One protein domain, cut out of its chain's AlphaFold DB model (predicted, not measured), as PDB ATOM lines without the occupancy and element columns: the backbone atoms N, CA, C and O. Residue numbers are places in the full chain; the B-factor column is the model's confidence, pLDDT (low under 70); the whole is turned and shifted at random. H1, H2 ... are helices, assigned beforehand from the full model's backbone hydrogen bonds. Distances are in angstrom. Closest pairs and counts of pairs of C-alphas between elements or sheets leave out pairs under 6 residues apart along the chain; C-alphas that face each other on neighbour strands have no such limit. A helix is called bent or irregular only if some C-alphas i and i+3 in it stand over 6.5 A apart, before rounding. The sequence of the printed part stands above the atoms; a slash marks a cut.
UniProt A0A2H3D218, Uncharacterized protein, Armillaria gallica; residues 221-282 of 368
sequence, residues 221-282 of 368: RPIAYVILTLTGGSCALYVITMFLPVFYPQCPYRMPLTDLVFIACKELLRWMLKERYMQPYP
ATOM      1  N   ARG A 221      36.703  40.516  88.674       94.25
ATOM      2  CA  ARG A 221      37.352  39.923  89.858       94.25
ATOM      3  C   ARG A 221      38.065  38.583  89.628       94.25
ATOM      4  O   ARG A 221      39.160  38.431  90.171       94.25
ATOM      5  N   PRO A 222      37.522  37.593  88.884       95.81
ATOM      6  CA  PRO A 222      38.211  36.308  88.746       95.81
ATOM      7  C   PRO A 222      39.553  36.461  88.018       95.81
ATOM      8  O   PRO A 222      40.550  35.881  88.447       95.81
ATOM      9  N   ILE A 223      39.607  37.300  86.978       95.69
ATOM     10  CA  ILE A 223      40.842  37.596  86.236       95.69
ATOM     11  C   ILE A 223      41.833  38.331  87.145       95.69
ATOM     12  O   ILE A 223      43.020  38.002  87.170       95.69
ATOM     13  N   ALA A 224      41.342  39.280  87.948       95.12
ATOM     14  CA  ALA A 224      42.164  40.032  88.889       95.12
ATOM     15  C   ALA A 224      42.893  39.131  89.896       95.12
ATOM     16  O   ALA A 224      44.091  39.305  90.109       95.12
ATOM     17  N   TYR A 225      42.209  38.137  90.479       96.12
ATOM     18  CA  TYR A 225      42.837  37.208  91.423       96.12
ATOM     19  C   TYR A 225      43.933  36.362  90.770       96.12
ATOM     20  O   TYR A 225      45.001  36.188  91.359       96.12
ATOM     21  N   VAL A 226      43.719  35.886  89.539       96.75
ATOM     22  CA  VAL A 226      44.748  35.143  88.794       96.75
ATOM     23  C   VAL A 226      45.991  36.014  88.585       96.75
ATOM     24  O   VAL A 226      47.094  35.611  88.954       96.75
ATOM     25  N   ILE A 227      45.825  37.240  88.082       96.12
ATOM     26  CA  ILE A 227      46.951  38.158  87.848       96.12
ATOM     27  C   ILE A 227      47.638  38.573  89.157       96.12
ATOM     28  O   ILE A 227      48.868  38.654  89.201       96.12
ATOM     29  N   LEU A 228      46.882  38.778  90.238       95.81
ATOM     30  CA  LEU A 228      47.423  39.096  91.560       95.81
ATOM     31  C   LEU A 228      48.294  37.958  92.105       95.81
ATOM     32  O   LEU A 228      49.384  38.226  92.604       95.81
ATOM     33  N   THR A 229      47.854  36.701  91.997       96.06
ATOM     34  CA  THR A 229      48.656  35.554  92.464       96.06
ATOM     35  C   THR A 229      49.952  35.405  91.670       96.06
ATOM     36  O   THR A 229      51.016  35.236  92.267       96.06
ATOM     37  N   LEU A 230      49.894  35.556  90.343       95.69
ATOM     38  CA  LEU A 230      51.071  35.498  89.473       95.69
ATOM     39  C   LEU A 230      52.062  36.630  89.783       95.69
ATOM     40  O   LEU A 230      53.262  36.392  89.944       95.69
ATOM     41  N   THR A 231      51.554  37.857  89.907       93.69
ATOM     42  CA  THR A 231      52.355  39.047  90.229       93.69
ATOM     43  C   THR A 231      52.968  38.928  91.620       93.69
ATOM     44  O   THR A 231      54.169  39.115  91.784       93.69
ATOM     45  N   GLY A 232      52.165  38.562  92.622       94.31
ATOM     46  CA  GLY A 232      52.610  38.400  94.003       94.31
ATOM     47  C   GLY A 232      53.672  37.313  94.152       94.31
ATOM     48  O   GLY A 232      54.690  37.547  94.800       94.31
ATOM     49  N   GLY A 233      53.490  36.164  93.491       95.38
ATOM     50  CA  GLY A 233      54.489  35.096  93.455       95.38
ATOM     51  C   GLY A 233      55.800  35.539  92.802       95.38
ATOM     52  O   GLY A 233      56.873  35.303  93.354       95.38
ATOM     53  N   SER A 234      55.721  36.246  91.672       92.81
ATOM     54  CA  SER A 234      56.901  36.759  90.961       92.81
ATOM     55  C   SER A 234      57.662  37.800  91.791       92.81
ATOM     56  O   SER A 234      58.884  37.719  91.914       92.81
ATOM     57  N   CYS A 235      56.950  38.736  92.426       90.06
ATOM     58  CA  CYS A 235      57.539  39.717  93.338       90.06
ATOM     59  C   CYS A 235      58.177  39.048  94.561       90.06
ATOM     60  O   CYS A 235      59.281  39.419  94.948       90.06
ATOM     61  N   ALA A 236      57.523  38.042  95.149       91.56
ATOM     62  CA  ALA A 236      58.079  37.300  96.275       91.56
ATOM     63  C   ALA A 236      59.380  36.586  95.886       91.56
ATOM     64  O   ALA A 236      60.376  36.711  96.595       91.56
ATOM     65  N   LEU A 237      59.407  35.902  94.737       91.12
ATOM     66  CA  LEU A 237      60.619  35.264  94.221       91.12
ATOM     67  C   LEU A 237      61.738  36.280  93.973       91.12
ATOM     68  O   LEU A 237      62.867  36.030  94.382       91.12
ATOM     69  N   TYR A 238      61.427  37.431  93.373       87.94
ATOM     70  CA  TYR A 238      62.395  38.510  93.155       87.94
ATOM     71  C   TYR A 238      62.998  39.028  94.469       87.94
ATOM     72  O   TYR A 238      64.209  39.205  94.586       87.94
ATOM     73  N   VAL A 239      62.164  39.239  95.490       85.62
ATOM     74  CA  VAL A 239      62.622  39.671  96.816       85.62
ATOM     75  C   VAL A 239      63.483  38.589  97.472       85.62
ATOM     76  O   VAL A 239      64.542  38.892  98.020       85.62
ATOM     77  N   ILE A 240      63.087  37.317  97.380       88.38
ATOM     78  CA  ILE A 240      63.866  36.198  97.924       88.38
ATOM     79  C   ILE A 240      65.250  36.130  97.267       88.38
ATOM     80  O   ILE A 240      66.250  36.071  97.980       88.38
ATOM     81  N   THR A 241      65.339  36.182  95.933       86.38
ATOM     82  CA  THR A 241      66.626  36.119  95.219       86.38
ATOM     83  C   THR A 241      67.507  37.338  95.484       86.38
ATOM     84  O   THR A 241      68.727  37.209  95.479       86.38
ATOM     85  N   MET A 242      66.916  38.497  95.783       83.38
ATOM     86  CA  MET A 242      67.636  39.707  96.184       83.38
ATOM     87  C   MET A 242      68.305  39.580  97.556       83.38
ATOM     88  O   MET A 242      69.434  40.041  97.727       83.38
ATOM     89  N   PHE A 243      67.637  38.944  98.522       81.62
ATOM     90  CA  PHE A 243      68.165  38.777  99.879       81.62
ATOM     91  C   PHE A 243      69.024  37.518 100.061       81.62
ATOM     92  O   PHE A 243      69.881  37.493 100.942       81.62
ATOM     93  N   LEU A 244      68.849  36.478  99.239       83.12
ATOM     94  CA  LEU A 244      69.562  35.205  99.399       83.12
ATOM     95  C   LEU A 244      71.103  35.337  99.439       83.12
ATOM     96  O   LEU A 244      71.707  34.726 100.324       83.12
ATOM     97  N   PRO A 245      71.757  36.160  98.586       80.75
ATOM     98  CA  PRO A 245      73.208  36.355  98.630       80.75
ATOM     99  C   PRO A 245      73.719  37.038  99.904       80.75
ATOM    100  O   PRO A 245      74.889  36.896 100.243       80.75
ATOM    101  N   VAL A 246      72.859  37.769 100.625       75.12
ATOM    102  CA  VAL A 246      73.224  38.412 101.900       75.12
ATOM    103  C   VAL A 246      73.411  37.367 102.999       75.12
ATOM    104  O   VAL A 246      74.268  37.527 103.863       75.12
ATOM    105  N   PHE A 247      72.624  36.289 102.960       78.50
ATOM    106  CA  PHE A 247      72.691  35.203 103.940       78.50
ATOM    107  C   PHE A 247      73.656  34.091 103.527       78.50
ATOM    108  O   PHE A 247      74.274  33.463 104.386       78.50
ATOM    109  N   TYR A 248      73.797  33.852 102.221       78.62
ATOM    110  CA  TYR A 248      74.632  32.793 101.666       78.62
ATOM    111  C   TYR A 248      75.634  33.381 100.663       78.62
ATOM    112  O   TYR A 248      75.283  33.556  99.496       78.62
ATOM    113  N   PRO A 249      76.897  33.629 101.065       72.81
ATOM    114  CA  PRO A 249      77.921  34.200 100.184       72.81
ATOM    115  C   PRO A 249      78.202  33.379  98.916       72.81
ATOM    116  O   PRO A 249      78.620  33.926  97.905       72.81
ATOM    117  N   GLN A 250      77.933  32.068  98.945       74.69
ATOM    118  CA  GLN A 250      78.110  31.153  97.806       74.69
ATOM    119  C   GLN A 250      76.969  31.221  96.771       74.69
ATOM    120  O   GLN A 250      76.968  30.482  95.787       74.69
ATOM    121  N   CYS A 251      75.954  32.055  97.003       78.44
ATOM    122  CA  CYS A 251      74.766  32.129  96.164       78.44
ATOM    123  C   CYS A 251      75.042  32.860  94.831       78.44
ATOM    124  O   CYS A 251      75.525  33.993  94.848       78.44
ATOM    125  N   PRO A 252      74.650  32.290  93.671       82.12
ATOM    126  CA  PRO A 252      74.929  32.872  92.356       82.12
ATOM    127  C   PRO A 252      74.028  34.062  91.991       82.12
ATOM    128  O   PRO A 252      74.304  34.752  91.014       82.12
ATOM    129  N   TYR A 253      72.956  34.333  92.746       76.19
ATOM    130  CA  TYR A 253      71.991  35.413  92.464       76.19
ATOM    131  C   TYR A 253      72.504  36.820  92.803       76.19
ATOM    132  O   TYR A 253      71.729  37.700  93.175       76.19
ATOM    133  N   ARG A 254      73.815  37.050  92.719       72.75
ATOM    134  CA  ARG A 254      74.395  38.357  93.010       72.75
ATOM    135  C   ARG A 254      73.953  39.347  91.937       72.75
ATOM    136  O   ARG A 254      74.216  39.162  90.752       72.75
ATOM    137  N   MET A 255      73.268  40.398  92.363       74.38
ATOM    138  CA  MET A 255      72.800  41.479  91.505       74.38
ATOM    139  C   MET A 255      73.631  42.741  91.773       74.38
ATOM    140  O   MET A 255      74.169  42.887  92.871       74.38
ATOM    141  N   PRO A 256      73.701  43.703  90.835       66.31
ATOM    142  CA  PRO A 256      74.376  44.986  91.068       66.31
ATOM    143  C   PRO A 256      73.866  45.726  92.317       66.31
ATOM    144  O   PRO A 256      74.617  46.424  92.989       66.31
ATOM    145  N   LEU A 257      72.589  45.530  92.668       67.56
ATOM    146  CA  LEU A 257      71.998  46.073  93.890       67.56
ATOM    147  C   LEU A 257      72.425  45.366  95.176       67.56
ATOM    148  O   LEU A 257      72.253  45.946  96.243       67.56
ATOM    149  N   THR A 258      72.933  44.135  95.121       73.81
ATOM    150  CA  THR A 258      73.221  43.341  96.324       73.81
ATOM    151  C   THR A 258      74.204  44.064  97.246       73.81
ATOM    152  O   THR A 258      74.007  44.044  98.456       73.81
ATOM    153  N   ASP A 259      75.192  44.778  96.700       71.94
ATOM    154  CA  ASP A 259      76.142  45.562  97.499       71.94
ATOM    155  C   ASP A 259      75.462  46.761  98.196       71.94
ATOM    156  O   ASP A 259      75.716  47.026  99.371       71.94
ATOM    157  N   LEU A 260      74.529  47.449  97.520       73.00
ATOM    158  CA  LEU A 260      73.747  48.543  98.118       73.00
ATOM    159  C   LEU A 260      72.781  48.033  99.194       73.00
ATOM    160  O   LEU A 260      72.662  48.631 100.262       73.00
ATOM    161  N   VAL A 261      72.114  46.907  98.929       73.81
ATOM    162  CA  VAL A 261      71.219  46.235  99.880       73.81
ATOM    163  C   VAL A 261      71.991  45.792 101.109       73.81
ATOM    164  O   VAL A 261      71.527  45.985 102.226       73.81
ATOM    165  N   PHE A 262      73.188  45.248 100.919       74.56
ATOM    166  CA  PHE A 262      74.060  44.836 102.004       74.56
ATOM    167  C   PHE A 262      74.426  46.010 102.922       74.56
ATOM    168  O   PHE A 262      74.305  45.899 104.144       74.56
ATOM    169  N   ILE A 263      74.797  47.158 102.342       74.81
ATOM    170  CA  ILE A 263      75.065  48.391 103.094       74.81
ATOM    171  C   ILE A 263      73.804  48.848 103.839       74.81
ATOM    172  O   ILE A 263      73.862  49.083 105.045       74.81
ATOM    173  N   ALA A 264      72.653  48.911 103.164       75.88
ATOM    174  CA  ALA A 264      71.393  49.336 103.771       75.88
ATOM    175  C   ALA A 264      70.955  48.416 104.924       75.88
ATOM    176  O   ALA A 264      70.593  48.896 105.998       75.88
ATOM    177  N   CYS A 265      71.049  47.095 104.745       75.38
ATOM    178  CA  CYS A 265      70.782  46.110 105.790       75.38
ATOM    179  C   CYS A 265      71.738  46.272 106.973       75.38
ATOM    180  O   CYS A 265      71.298  46.186 108.115       75.38
ATOM    181  N   LYS A 266      73.025  46.543 106.726       75.38
ATOM    182  CA  LYS A 266      74.012  46.788 107.783       75.38
ATOM    183  C   LYS A 266      73.689  48.049 108.582       75.38
ATOM    184  O   LYS A 266      73.804  48.015 109.804       75.38
ATOM    185  N   GLU A 267      73.316  49.143 107.922       78.06
ATOM    186  CA  GLU A 267      72.920  50.389 108.596       78.06
ATOM    187  C   GLU A 267      71.629  50.205 109.399       78.06
ATOM    188  O   GLU A 267      71.567  50.590 110.565       78.06
ATOM    189  N   LEU A 268      70.630  49.528 108.824       79.81
ATOM    190  CA  LEU A 268      69.388  49.200 109.520       79.81
ATOM    191  C   LEU A 268      69.650  48.310 110.742       79.81
ATOM    192  O   LEU A 268      69.118  48.563 111.817       79.81
ATOM    193  N   LEU A 269      70.506  47.295 110.605       77.81
ATOM    194  CA  LEU A 269      70.877  46.395 111.694       77.81
ATOM    195  C   LEU A 269      71.662  47.124 112.793       77.81
ATOM    196  O   LEU A 269      71.393  46.905 113.973       77.81
ATOM    197  N   ARG A 270      72.578  48.033 112.424       76.50
ATOM    198  CA  ARG A 270      73.283  48.919 113.368       76.50
ATOM    199  C   ARG A 270      72.312  49.808 114.139       76.50
ATOM    200  O   ARG A 270      72.433  49.913 115.358       76.50
ATOM    201  N   TRP A 271      71.349  50.409 113.438       76.81
ATOM    202  CA  TRP A 271      70.307  51.239 114.039       76.81
ATOM    203  C   TRP A 271      69.431  50.432 115.009       76.81
ATOM    204  O   TRP A 271      69.204  50.865 116.137       76.81
ATOM    205  N   MET A 272      69.016  49.225 114.612       75.94
ATOM    206  CA  MET A 272      68.170  48.338 115.420       75.94
ATOM    207  C   MET A 272      68.884  47.772 116.661       75.94
ATOM    208  O   MET A 272      68.259  47.640 117.711       75.94
ATOM    209  N   LEU A 273      70.174  47.421 116.570       75.00
ATOM    210  CA  LEU A 273      70.893  46.685 117.626       75.00
ATOM    211  C   LEU A 273      71.715  47.550 118.599       75.00
ATOM    212  O   LEU A 273      72.408  46.996 119.449       75.00
ATOM    213  N   LYS A 274      71.612  48.887 118.537       64.25
ATOM    214  CA  LYS A 274      72.230  49.843 119.483       64.25
ATOM    215  C   LYS A 274      73.690  49.505 119.831       64.25
ATOM    216  O   LYS A 274      73.946  49.061 120.942       64.25
ATOM    217  N   GLU A 275      74.610  49.741 118.887       59.03
ATOM    218  CA  GLU A 275      76.099  49.843 118.941       59.03
ATOM    219  C   GLU A 275      76.960  48.892 119.814       59.03
ATOM    220  O   GLU A 275      78.127  48.685 119.497       59.03
ATOM    221  N   ARG A 276      76.468  48.283 120.894       55.06
ATOM    222  CA  ARG A 276      77.303  47.829 122.016       55.06
ATOM    223  C   ARG A 276      77.825  46.395 121.907       55.06
ATOM    224  O   ARG A 276      78.605  45.994 122.762       55.06
ATOM    225  N   TYR A 277      77.419  45.634 120.890       50.66
ATOM    226  CA  TYR A 277      77.750  44.201 120.774       50.66
ATOM    227  C   TYR A 277      78.206  43.729 119.388       50.66
ATOM    228  O   TYR A 277      78.457  42.537 119.214       50.66
ATOM    229  N   MET A 278      78.331  44.606 118.390       53.44
ATOM    230  CA  MET A 278      78.606  44.146 117.027       53.44
ATOM    231  C   MET A 278      80.110  44.120 116.739       53.44
ATOM    232  O   MET A 278      80.760  45.163 116.709       53.44
ATOM    233  N   GLN A 279      80.660  42.922 116.502       58.31
ATOM    234  CA  GLN A 279      81.958  42.779 115.838       58.31
ATOM    235  C   GLN A 279      81.963  43.552 114.505       58.31
ATOM    236  O   GLN A 279      80.894  43.732 113.909       58.31
ATOM    237  N   PRO A 280      83.136  44.006 114.016       60.41
ATOM    238  CA  PRO A 280      83.233  44.732 112.757       60.41
ATOM    239  C   PRO A 280      82.762  43.843 111.603       60.41
ATOM    240  O   PRO A 280      83.497  43.006 111.089       60.41
ATOM    241  N   TYR A 281      81.500  44.016 111.213       59.31
ATOM    242  CA  TYR A 281      80.934  43.335 110.061       59.31
ATOM    243  C   TYR A 281      81.648  43.848 108.800       59.31
ATOM    244  O   TYR A 281      81.814  45.074 108.680       59.31
ATOM    245  N   PRO A 282      82.060  42.967 107.872       62.09
ATOM    246  CA  PRO A 282      82.792  43.353 106.669       62.09
ATOM    247  C   PRO A 282      82.089  44.483 105.898       62.09
ATOM    248  O   PRO A 282      80.861  44.641 105.976       62.09
TER     249      PRO A 282
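This is residues 221 to 282 of the 368 residues of an uncharacterized protein of Armillaria gallica (UniProt A0A2H3D218). Two helices meet near their ends as an L: the long H1 makes one arm, with residues 221 to 239 sticking out, and the shorter H2 makes the other. A loop, residues 248 to 257, joins them at the corner, and the tail after H2 folds back. The printed part has 62 residues with two named helices, H1 then H2, and no named strand; its class is all helix. It is extended, with a radius of gyration of the C-alphas of 16.4 A and spans of 53 by 27 by 16 A.

H1, residues 221 to 247, measures 38.3 A, from C-alpha 221 at (37.352, 39.923, 89.858). It is only just irregular: C-alphas 242 and 245 are 6.9 A apart. H2, residues 258 to 273, measures 21.7 A and ends with C-alpha 273 at (70.893, 46.685, 117.626).

H1, with residues 242 to 246 alone, touches residues 258 to 262 of H2. Their closest C-alphas, of Val 246 and Phe 262, are 6.5 A apart. Their lines are about perpendicular, at 82 degrees. Every O i to N i+4 pair is within hydrogen-bond range in H2, and 20 of 23 in H1.

The C-alphas farthest apart, of Pro 222 and Arg 276, are 52.6 A apart. The printed part has no cut; the link is short. pLDDT is under 70 at residues 256 to 257 and 274 to 282.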